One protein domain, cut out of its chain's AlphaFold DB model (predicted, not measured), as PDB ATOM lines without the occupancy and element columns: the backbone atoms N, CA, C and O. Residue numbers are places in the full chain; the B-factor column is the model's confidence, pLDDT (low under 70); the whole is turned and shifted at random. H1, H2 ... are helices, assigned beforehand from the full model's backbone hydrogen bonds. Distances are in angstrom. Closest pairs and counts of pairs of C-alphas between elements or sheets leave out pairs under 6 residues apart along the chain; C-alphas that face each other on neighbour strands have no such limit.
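This is residues 12 to 91 of the 92 residues of the protein "Xanthine dehydrogenase family protein subunit M" of Streptomyces sp. SID5910 (UniProt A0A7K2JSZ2). One long helix, H4, runs along the longest axis, and the shorter H3 folds back to pack slantwise on part of its length. H1 packs on H3 but stays apart from H4, the short H2 follows near H1, and residues 86 to 91 stick out free at the far end of the long helix. The printed part has 80 residues with four named helices, in the order H1, H2, H3, H4, and no named strand: the class is all helix. It is loose, with a radius of gyration of the C-alphas of 15.4 A and spans of 53 by 25 by 16 A.

H1, residues 12 to 23, and H2, residues 26 to 29, are close but not clearly touching, with the C-alphas of Leu 21 and Trp 27 closest at 6.9 A. H3, residues 35 to 47, touches H1 at a shallow tilt of 21 degrees, opposite ways; their closest C-alphas, of Ala 13 and Leu 44, are 4.9 A apart. H4, residues 59 to 89, touches H3 with residues 63 to 75 alone, and the two form a helical hairpin. They run opposite ways at a steep tilt of 44 degrees, and their closest C-alphas, of Ala 42 and Gly 67, are 4.5 A apart. H4 is apart from H1 and from H2, and H2 is apart from H3. Every O i to N i+4 pair is within hydrogen-bond range in H1 and H3, and 24 of 27 are in H4; H2 is too short for such a pair.

H1 begins at C-alpha 12 (103.067, -11.998, 304.561) and is 16.5 A long from first to last C-alpha; H2 is 5.3 A long and H3 18.3 A. H4 is 45.8 A long, from C-alpha 59 (99.158, -6.744, 285.603) to C-alpha 89 (74.061, -19.813, 321.651).

The C-alphas of Val 55 and Ala 91 are the two farthest apart, at 52.8 A. The printed part has no cut; the link from H3 to H4 is long, and the other two are tight. The mean pLDDT of the printed part is 92.5, with residues 85 to 91 under 70.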
ATOM      1  N   ALA A  12     103.030 -13.256 303.813       98.56
ATOM      2  CA  ALA A  12     103.067 -11.998 304.561       98.56
ATOM      3  C   ALA A  12     101.670 -11.480 304.960       98.56
ATOM      4  O   ALA A  12     101.517 -10.872 306.015       98.56
ATOM      5  N   ALA A  13     100.649 -11.708 304.126       98.69
ATOM      6  CA  ALA A  13      99.274 -11.334 304.446       98.69
ATOM      7  C   ALA A  13      98.693 -12.233 305.545       98.69
ATOM      8  O   ALA A  13      97.985 -11.745 306.422       98.69
ATOM      9  N   GLU A  14      99.002 -13.529 305.502       98.62
ATOM     10  CA  GLU A  14      98.587 -14.498 306.520       98.62
ATOM     11  C   GLU A  14      99.235 -14.196 307.872       98.62
ATOM     12  O   GLU A  14      98.523 -14.077 308.865       98.62
ATOM     13  N   ASP A  15     100.555 -13.997 307.901       98.81
ATOM     14  CA  ASP A  15     101.303 -13.665 309.116       98.81
ATOM     15  C   ASP A  15     100.773 -12.374 309.752       98.81
ATOM     16  O   ASP A  15     100.500 -12.328 310.951       98.81
ATOM     17  N   PHE A  16     100.558 -11.338 308.931       98.81
ATOM     18  CA  PHE A  16      99.969 -10.079 309.378       98.81
ATOM     19  C   PHE A  16      98.573 -10.273 309.979       98.81
ATOM     20  O   PHE A  16      98.288  -9.749 311.056       98.81
ATOM     21  N   LEU A  17      97.690 -10.997 309.284       98.56
ATOM     22  CA  LEU A  17      96.315 -11.167 309.737       98.56
ATOM     23  C   LEU A  17      96.257 -11.985 311.028       98.56
ATOM     24  O   LEU A  17      95.538 -11.589 311.937       98.56
ATOM     25  N   ASN A  18      97.028 -13.069 311.130       98.38
ATOM     26  CA  ASN A  18      97.098 -13.878 312.346       98.38
ATOM     27  C   ASN A  18      97.533 -13.029 313.543       98.38
ATOM     28  O   ASN A  18      96.822 -12.979 314.541       98.38
ATOM     29  N   ALA A  19      98.625 -12.269 313.404       98.50
ATOM     30  CA  ALA A  19      99.100 -11.389 314.468       98.50
ATOM     31  C   ALA A  19      98.051 -10.337 314.875       98.50
ATOM     32  O   ALA A  19      97.813 -10.131 316.062       98.50
ATOM     33  N   ALA A  20      97.380  -9.706 313.903       98.19
ATOM     34  CA  ALA A  20      96.347  -8.707 314.178       98.19
ATOM     35  C   ALA A  20      95.110  -9.302 314.876       98.19
ATOM     36  O   ALA A  20      94.495  -8.645 315.722       98.19
ATOM     37  N   LEU A  21      94.726 -10.532 314.518       97.81
ATOM     38  CA  LEU A  21      93.614 -11.242 315.149       97.81
ATOM     39  C   LEU A  21      93.951 -11.661 316.586       97.81
ATOM     40  O   LEU A  21      93.110 -11.499 317.473       97.81
ATOM     41  N   ASP A  22      95.174 -12.135 316.819       97.88
ATOM     42  CA  ASP A  22      95.648 -12.549 318.141       97.88
ATOM     43  C   ASP A  22      95.796 -11.347 319.084       97.88
ATOM     44  O   ASP A  22      95.255 -11.359 320.189       97.88
ATOM     45  N   GLU A  23      96.441 -10.263 318.637       96.81
ATOM     46  CA  GLU A  23      96.632  -9.040 319.435       96.81
ATOM     47  C   GLU A  23      95.294  -8.425 319.873       96.81
ATOM     48  O   GLU A  23      95.148  -7.948 321.001       96.81
ATOM     49  N   GLY A  24      94.287  -8.458 318.998       94.44
ATOM     50  CA  GLY A  24      92.953  -7.957 319.317       94.44
ATOM     51  C   GLY A  24      92.041  -8.953 320.040       94.44
ATOM     52  O   GLY A  24      90.885  -8.601 320.313       94.44
ATOM     53  N   GLY A  25      92.505 -10.179 320.319       95.81
ATOM     54  CA  GLY A  25      91.700 -11.258 320.906       95.81
ATOM     55  C   GLY A  25      90.426 -11.542 320.107       95.81
ATOM     56  O   GLY A  25      89.362 -11.784 320.679       95.81
ATOM     57  N   PHE A  26      90.489 -11.391 318.782       95.31
ATOM     58  CA  PHE A  26      89.317 -11.387 317.903       95.31
ATOM     59  C   PHE A  26      88.580 -12.725 317.900       95.31
ATOM     60  O   PHE A  26      87.353 -12.751 317.772       95.31
ATOM     61  N   TRP A  27      89.319 -13.820 318.072       93.69
ATOM     62  CA  TRP A  27      88.761 -15.160 318.206       93.69
ATOM     63  C   TRP A  27      87.872 -15.291 319.446       93.69
ATOM     64  O   TRP A  27      86.779 -15.842 319.331       93.69
ATOM     65  N   ASP A  28      88.287 -14.709 320.576       93.25
ATOM     66  CA  ASP A  28      87.579 -14.805 321.860       93.25
ATOM     67  C   ASP A  28      86.382 -13.855 321.947       93.25
ATOM     68  O   ASP A  28      85.347 -14.180 322.522       93.25
ATOM     69  N   ASN A  29      86.526 -12.643 321.403       91.69
ATOM     70  CA  ASN A  29      85.534 -11.583 321.580       91.69
ATOM     71  C   ASN A  29      84.603 -11.386 320.376       91.69
ATOM     72  O   ASN A  29      83.639 -10.623 320.473       91.69
ATOM     73  N   GLY A  30      84.901 -12.012 319.234       91.06
ATOM     74  CA  GLY A  30      84.090 -11.918 318.023       91.06
ATOM     75  C   GLY A  30      83.856 -10.480 317.546       91.06
ATOM     76  O   GLY A  30      82.798 -10.186 316.980       91.06
ATOM     77  N   LYS A  31      84.779  -9.543 317.798       93.62
ATOM     78  CA  LYS A  31      84.662  -8.148 317.338       93.62
ATOM     79  C   LYS A  31      84.785  -8.045 315.819       93.62
ATOM     80  O   LYS A  31      85.290  -8.936 315.147       93.62
ATOM     81  N   ILE A  32      84.317  -6.928 315.265       94.31
ATOM     82  CA  ILE A  32      84.481  -6.605 313.840       94.31
ATOM     83  C   ILE A  32      85.961  -6.329 313.562       94.31
ATOM     84  O   ILE A  32      86.528  -5.430 314.185       94.31
ATOM     85  N   VAL A  33      86.563  -7.037 312.599       96.25
ATOM     86  CA  VAL A  33      87.902  -6.693 312.092       96.25
ATOM     87  C   VAL A  33      87.859  -5.293 311.492       96.25
ATOM     88  O   VAL A  33      87.027  -4.987 310.635       96.25
ATOM     89  N   THR A  34      88.748  -4.423 311.957       96.44
ATOM     90  CA  THR A  34      88.711  -3.007 311.596       96.44
ATOM     91  C   THR A  34      89.002  -2.795 310.104       96.44
ATOM     92  O   THR A  34      89.778  -3.547 309.502       96.44
ATOM     93  N   PRO A  35      88.454  -1.733 309.482       96.81
ATOM     94  CA  PRO A  35      88.721  -1.438 308.074       96.81
ATOM     95  C   PRO A  35      90.212  -1.291 307.737       96.81
ATOM     96  O   PRO A  35      90.615  -1.620 306.622       96.81
ATOM     97  N   SER A  36      91.035  -0.825 308.683       97.69
ATOM     98  CA  SER A  36      92.485  -0.696 308.506       97.69
ATOM     99  C   SER A  36      93.184  -2.052 308.411       97.69
ATOM    100  O   SER A  36      93.996  -2.235 307.505       97.69
ATOM    101  N   VAL A  37      92.831  -3.018 309.266       98.25
ATOM    102  CA  VAL A  37      93.370  -4.388 309.196       98.25
ATOM    103  C   VAL A  37      92.966  -5.046 307.881       98.25
ATOM    104  O   VAL A  37      93.816  -5.583 307.173       98.25
ATOM    105  N   VAL A  38      91.693  -4.927 307.486       98.56
ATOM    106  CA  VAL A  38      91.228  -5.487 306.209       98.56
ATOM    107  C   VAL A  38      91.958  -4.852 305.020       98.56
ATOM    108  O   VAL A  38      92.327  -5.554 304.074       98.56
ATOM    109  N   LYS A  39      92.190  -3.532 305.051       98.62
ATOM    110  CA  LYS A  39      92.943  -2.837 304.002       98.62
ATOM    111  C   LYS A  39      94.381  -3.354 303.916       98.62
ATOM    112  O   LYS A  39      94.819  -3.703 302.825       98.62
ATOM    113  N   GLN A  40      95.089  -3.427 305.041       98.75
ATOM    114  CA  GLN A  40      96.485  -3.862 305.070       98.75
ATOM    115  C   GLN A  40      96.639  -5.317 304.607       98.75
ATOM    116  O   GLN A  40      97.517  -5.618 303.802       98.75
ATOM    117  N   PHE A  41      95.741  -6.207 305.038       98.81
ATOM    118  CA  PHE A  41      95.687  -7.585 304.550       98.81
ATOM    119  C   PHE A  41      95.532  -7.640 303.023       98.81
ATOM    120  O   PHE A  41      96.289  -8.323 302.333       98.81
ATOM    121  N   ALA A  42      94.586  -6.874 302.477       98.75
ATOM    122  CA  ALA A  42      94.340  -6.818 301.042       98.75
ATOM    123  C   ALA A  42      95.535  -6.275 300.242       98.75
ATOM    124  O   ALA A  42      95.835  -6.799 299.166       98.75
ATOM    125  N   ASP A  43      96.220  -5.255 300.763       98.75
ATOM    126  CA  ASP A  43      97.424  -4.695 300.145       98.75
ATOM    127  C   ASP A  43      98.544  -5.752 300.083       98.75
ATOM    128  O   ASP A  43      99.182  -5.917 299.040       98.75
ATOM    129  N   LEU A  44      98.732  -6.534 301.152       98.81
ATOM    130  CA  LEU A  44      99.712  -7.624 301.199       98.81
ATOM    131  C   LEU A  44      99.355  -8.771 300.236       98.81
ATOM    132  O   LEU A  44     100.237  -9.291 299.547       98.81
ATOM    133  N   CYS A  45      98.074  -9.132 300.104       98.56
ATOM    134  CA  CYS A  45      97.633 -10.100 299.092       98.56
ATOM    135  C   CYS A  45      97.924  -9.614 297.664       98.56
ATOM    136  O   CYS A  45      98.387 -10.387 296.824       98.56
ATOM    137  N   ALA A  46      97.663  -8.337 297.379       98.31
ATOM    138  CA  ALA A  46      97.952  -7.743 296.077       98.31
ATOM    139  C   ALA A  46      99.462  -7.698 295.790       98.31
ATOM    140  O   ALA A  46      99.876  -7.959 294.659       98.31
ATOM    141  N   ALA A  47     100.283  -7.421 296.808       98.00
ATOM    142  CA  ALA A  47     101.741  -7.400 296.705       98.00
ATOM    143  C   ALA A  47     102.345  -8.788 296.425       98.00
ATOM    144  O   ALA A  47     103.339  -8.887 295.710       98.00
ATOM    145  N   ALA A  48     101.720  -9.863 296.914       97.69
ATOM    146  CA  ALA A  48     102.146 -11.236 296.625       97.69
ATOM    147  C   ALA A  48     101.906 -11.663 295.160       97.69
ATOM    148  O   ALA A  48     102.391 -12.709 294.725       97.69
ATOM    149  N   CYS A  49     101.146 -10.884 294.384       97.12
ATOM    150  CA  CYS A  49     100.786 -11.227 293.013       97.12
ATOM    151  C   CYS A  49     101.851 -10.781 291.998       97.12
ATOM    152  O   CYS A  49     102.255  -9.614 291.951       97.12
ATOM    153  N   ASN A  50     102.201 -11.686 291.081       96.75
ATOM    154  CA  ASN A  50     103.104 -11.427 289.958       96.75
ATOM    155  C   ASN A  50     102.462 -11.751 288.588       96.75
ATOM    156  O   ASN A  50     102.907 -12.671 287.896       96.75
ATOM    157  N   PRO A  51     101.373 -11.060 288.202       96.19
ATOM    158  CA  PRO A  51     100.709 -11.287 286.928       96.19
ATOM    159  C   PRO A  51     101.443 -10.607 285.764       96.19
ATOM    160  O   PRO A  51     102.169  -9.632 285.953       96.19
ATOM    161  N   ILE A  52     101.165 -11.086 284.552       95.69
ATOM    162  CA  ILE A  52     101.547 -10.437 283.292       95.69
ATOM    163  C   ILE A  52     100.412  -9.550 282.767       95.69
ATOM    164  O   ILE A  52      99.255  -9.685 283.183       95.69
ATOM    165  N   ASP A  53     100.735  -8.677 281.817       96.94
ATOM    166  CA  ASP A  53      99.733  -8.067 280.948       96.94
ATOM    167  C   ASP A  53      99.232  -9.108 279.935       96.94
ATOM    168  O   ASP A  53     100.022  -9.852 279.354       96.94
ATOM    169  N   ASP A  54      97.919  -9.170 279.709       94.56
ATOM    170  CA  ASP A  54      97.346  -9.929 278.592       94.56
ATOM    171  C   ASP A  54      96.079  -9.242 278.052       94.56
ATOM    172  O   ASP A  54      95.612  -8.249 278.613       94.56
ATOM    173  N   VAL A  55      95.502  -9.771 276.968       96.38
ATOM    174  CA  VAL A  55      94.306  -9.219 276.293       96.38
ATOM    175  C   VAL A  55      93.075  -9.036 277.199       96.38
ATOM    176  O   VAL A  55      92.175  -8.270 276.880       96.38
ATOM    177  N   ARG A  56      93.024  -9.727 278.337       91.69
ATOM    178  CA  ARG A  56      91.967  -9.663 279.355       91.69
ATOM    179  C   ARG A  56      92.253  -8.620 280.443       91.69
ATOM    180  O   ARG A  56      91.420  -8.437 281.325       91.69
ATOM    181  N   GLY A  57      93.419  -7.970 280.430       94.88
ATOM    182  CA  GLY A  57      93.749  -6.868 281.335       94.88
ATOM    183  C   GLY A  57      95.203  -6.840 281.801       94.88
ATOM    184  O   GLY A  57      95.917  -7.848 281.742       94.88
ATOM    185  N   THR A  58      95.602  -5.675 282.322       97.06
ATOM    186  CA  THR A  58      96.969  -5.391 282.777       97.06
ATOM    187  C   THR A  58      97.306  -6.062 284.109       97.06
ATOM    188  O   THR A  58      96.437  -6.322 284.948       97.06
ATOM    189  N   ALA A  59      98.593  -6.281 284.351       97.00
ATOM    190  CA  ALA A  59      99.158  -6.744 285.603       97.00
ATOM    191  C   ALA A  59      98.762  -5.822 286.765       97.00
ATOM    192  O   ALA A  59      98.375  -6.299 287.831       97.00
ATOM    193  N   SER A  60      98.798  -4.502 286.549       97.50
ATOM    194  CA  SER A  60      98.366  -3.508 287.542       97.50
ATOM    195  C   SER A  60      96.890  -3.685 287.915       97.50
ATOM    196  O   SER A  60      96.554  -3.804 289.095       97.50
ATOM    197  N   TYR A  61      96.013  -3.816 286.914       96.75
ATOM    198  CA  TYR A  61      94.590  -4.054 287.146       96.75
ATOM    199  C   TYR A  61      94.338  -5.371 287.890       96.75
ATOM    200  O   TYR A  61      93.519  -5.418 288.805       96.75
ATOM    201  N   ARG A  62      95.075  -6.439 287.566       96.88
ATOM    202  CA  ARG A  62      94.950  -7.734 288.254       96.88
ATOM    203  C   ARG A  62      95.380  -7.662 289.715       96.88
ATOM    204  O   ARG A  62      94.668  -8.193 290.562       96.88
ATOM    205  N   ARG A  63      96.488  -6.978 290.029       97.50
ATOM    206  CA  ARG A  63      96.896  -6.738 291.428       97.50
ATOM    207  C   ARG A  63      95.825  -5.952 292.180       97.50
ATOM    208  O   ARG A  63      95.438  -6.341 293.279       97.50
ATOM    209  N   HIS A  64      95.279  -4.907 291.556       97.75
ATOM    210  CA  HIS A  64      94.175  -4.138 292.129       97.75
ATOM    211  C   HIS A  64      92.934  -5.008 292.392       97.75
ATOM    212  O   HIS A  64      92.377  -4.982 293.491       97.75
ATOM    213  N   ALA A  65      92.527  -5.823 291.416       97.44
ATOM    214  CA  ALA A  65      91.389  -6.724 291.543       97.44
ATOM    215  C   ALA A  65      91.582  -7.737 292.682       97.44
ATOM    216  O   ALA A  65      90.648  -7.964 293.450       97.44
ATOM    217  N   VAL A  66      92.789  -8.294 292.849       97.62
ATOM    218  CA  VAL A  66      93.099  -9.177 293.985       97.62
ATOM    219  C   VAL A  66      92.932  -8.445 295.313       97.62
ATOM    220  O   VAL A  66      92.269  -8.982 296.195       97.62
ATOM    221  N   GLY A  67      93.429  -7.213 295.453       98.25
ATOM    222  CA  GLY A  67      93.209  -6.421 296.669       98.25
ATOM    223  C   GLY A  67      91.718  -6.175 296.958       98.25
ATOM    224  O   GLY A  67      91.258  -6.298 298.095       98.25
ATOM    225  N   VAL A  68      90.911  -5.894 295.930       98.56
ATOM    226  CA  VAL A  68      89.450  -5.757 296.083       98.56
ATOM    227  C   VAL A  68      88.803  -7.058 296.558       98.56
ATOM    228  O   VAL A  68      87.978  -7.025 297.474       98.56
ATOM    229  N   MET A  69      89.171  -8.187 295.953       98.31
ATOM    230  CA  MET A  69      88.628  -9.493 296.318       98.31
ATOM    231  C   MET A  69      89.062  -9.909 297.722       98.31
ATOM    232  O   MET A  69      88.207 -10.294 298.507       98.31
ATOM    233  N   ALA A  70      90.336  -9.739 298.082       98.25
ATOM    234  CA  ALA A  70      90.862 -10.056 299.409       98.25
ATOM    235  C   ALA A  70      90.111  -9.304 300.517       98.25
ATOM    236  O   ALA A  70      89.670  -9.917 301.487       98.25
ATOM    237  N   ARG A  71      89.872  -7.995 300.329       98.50
ATOM    238  CA  ARG A  71      89.059  -7.194 301.257       98.50
ATOM    239  C   ARG A  71      87.652  -7.769 301.418       98.50
ATOM    240  O   ARG A  71      87.202  -7.968 302.540       98.50
ATOM    241  N   ARG A  72      86.955  -8.021 300.303       98.44
ATOM    242  CA  ARG A  72      85.576  -8.540 300.318       98.44
ATOM    243  C   ARG A  72      85.500  -9.907 300.988       98.44
ATOM    244  O   ARG A  72      84.657 -10.108 301.853       98.44
ATOM    245  N   THR A  73      86.395 -10.812 300.604       98.38
ATOM    246  CA  THR A  73      86.449 -12.173 301.131       98.38
ATOM    247  C   THR A  73      86.711 -12.167 302.629       98.38
ATOM    248  O   THR A  73      85.945 -12.794 303.346       98.38
ATOM    249  N   LEU A  74      87.702 -11.414 303.121       98.19
ATOM    250  CA  LEU A  74      87.971 -11.344 304.560       98.19
ATOM    251  C   LEU A  74      86.761 -10.809 305.338       98.19
ATOM    252  O   LEU A  74      86.372 -11.402 306.341       98.19
ATOM    253  N   THR A  75      86.123  -9.736 304.858       96.94
ATOM    254  CA  THR A  75      84.905  -9.211 305.493       96.94
ATOM    255  C   THR A  75      83.797 -10.263 305.540       96.94
ATOM    256  O   THR A  75      83.223 -10.488 306.601       96.94
ATOM    257  N   TRP A  76      83.507 -10.943 304.429       97.06
ATOM    258  CA  TRP A  76      82.459 -11.968 304.389       97.06
ATOM    259  C   TRP A  76      82.767 -13.166 305.281       97.06
ATOM    260  O   TRP A  76      81.893 -13.607 306.021       97.06
ATOM    261  N   THR A  77      83.998 -13.675 305.236       96.69
ATOM    262  CA  THR A  77      84.431 -14.795 306.074       96.69
ATOM    263  C   THR A  77      84.290 -14.454 307.552       96.69
ATOM    264  O   THR A  77      83.788 -15.273 308.318       96.69
ATOM    265  N   TRP A  78      84.673 -13.241 307.950       96.25
ATOM    266  CA  TRP A  78      84.599 -12.834 309.346       96.25
ATOM    267  C   TRP A  78      83.160 -12.622 309.831       96.25
ATOM    268  O   TRP A  78      82.799 -13.060 310.922       96.25
ATOM    269  N   GLU A  79      82.303 -12.006 309.013       94.19
ATOM    270  CA  GLU A  79      80.876 -11.888 309.334       94.19
ATOM    271  C   GLU A  79      80.195 -13.261 309.416       94.19
ATOM    272  O   GLU A  79      79.407 -13.500 310.331       94.19
ATOM    273  N   ALA A  80      80.539 -14.195 308.524       93.94
ATOM    274  CA  ALA A  80      80.033 -15.563 308.582       93.94
ATOM    275  C   ALA A  80      80.487 -16.292 309.858       93.94
ATOM    276  O   ALA A  80      79.659 -16.915 310.521       93.94
ATOM    277  N   TYR A  81      81.764 -16.169 310.240       92.94
ATOM    278  CA  TYR A  81      82.302 -16.723 311.489       92.94
ATOM    279  C   TYR A  81      81.515 -16.225 312.711       92.94
ATOM    280  O   TYR A  81      81.034 -17.013 313.524       92.94
ATOM    281  N   ARG A  82      81.290 -14.910 312.796       90.69
ATOM    282  CA  ARG A  82      80.543 -14.284 313.898       90.69
ATOM    283  C   ARG A  82      79.055 -14.637 313.891       90.69
ATOM    284  O   ARG A  82      78.438 -14.734 314.950       90.69
ATOM    285  N   GLY A  83      78.467 -14.815 312.709       83.94
ATOM    286  CA  GLY A  83      77.083 -15.254 312.540       83.94
ATOM    287  C   GLY A  83      76.864 -16.706 312.966       83.94
ATOM    288  O   GLY A  83      75.846 -17.005 313.587       83.94
ATOM    289  N   ALA A  84      77.832 -17.589 312.701       71.06
ATOM    290  CA  ALA A  84      77.781 -18.991 313.111       71.06
ATOM    291  C   ALA A  84      77.804 -19.154 314.644       71.06
ATOM    292  O   ALA A  84      77.044 -19.963 315.167       71.06
ATOM    293  N   GLY A  85      78.583 -18.335 315.367       58.38
ATOM    294  CA  GLY A  85      78.613 -18.361 316.839       58.38
ATOM    295  C   GLY A  85      77.281 -17.974 317.501       58.38
ATOM    296  O   GLY A  85      76.899 -18.544 318.518       58.38
ATOM    297  N   ARG A  86      76.504 -17.073 316.885       56.72
ATOM    298  CA  ARG A  86      75.171 -16.687 317.391       56.72
ATOM    299  C   ARG A  86      74.108 -17.771 317.205       56.72
ATOM    300  O   ARG A  86      73.178 -17.848 318.000       56.72
ATOM    301  N   ALA A  87      74.226 -18.597 316.166       54.28
ATOM    302  CA  ALA A  87      73.290 -19.697 315.932       54.28
ATOM    303  C   ALA A  87      73.423 -20.811 316.986       54.28
ATOM    304  O   ALA A  87      72.439 -21.478 317.294       54.28
ATOM    305  N   THR A  88      74.615 -20.994 317.560       52.88
ATOM    306  CA  THR A  88      74.881 -22.021 318.576       52.88
ATOM    307  C   THR A  88      74.488 -21.607 319.997       52.88
ATOM    308  O   THR A  88      74.169 -22.477 320.798       52.88
ATOM    309  N   GLU A  89      74.454 -20.308 320.316       53.00
ATOM    310  CA  GLU A  89      74.061 -19.813 321.651       53.00
ATOM    311  C   GLU A  89      72.539 -19.670 321.831       53.00
ATOM    312  O   GLU A  89      72.046 -19.716 322.952       53.00
ATOM    313  N   GLY A  90      71.772 -19.524 320.743       46.00
ATOM    314  CA  GLY A  90      70.308 -19.372 320.784       46.00
ATOM    315  C   GLY A  90      69.506 -20.681 320.785       46.00
ATOM    316  O   GLY A  90      68.280 -20.630 320.705       46.00
ATOM    317  N   ALA A  91      70.176 -21.836 320.816       47.47
ATOM    318  CA  ALA A  91      69.563 -23.166 320.744       47.47
ATOM    319  C   ALA A  91      69.641 -23.964 322.065       47.47
ATOM    320  O   ALA A  91      69.418 -25.176 322.045       47.47
TER     321      ALA A  91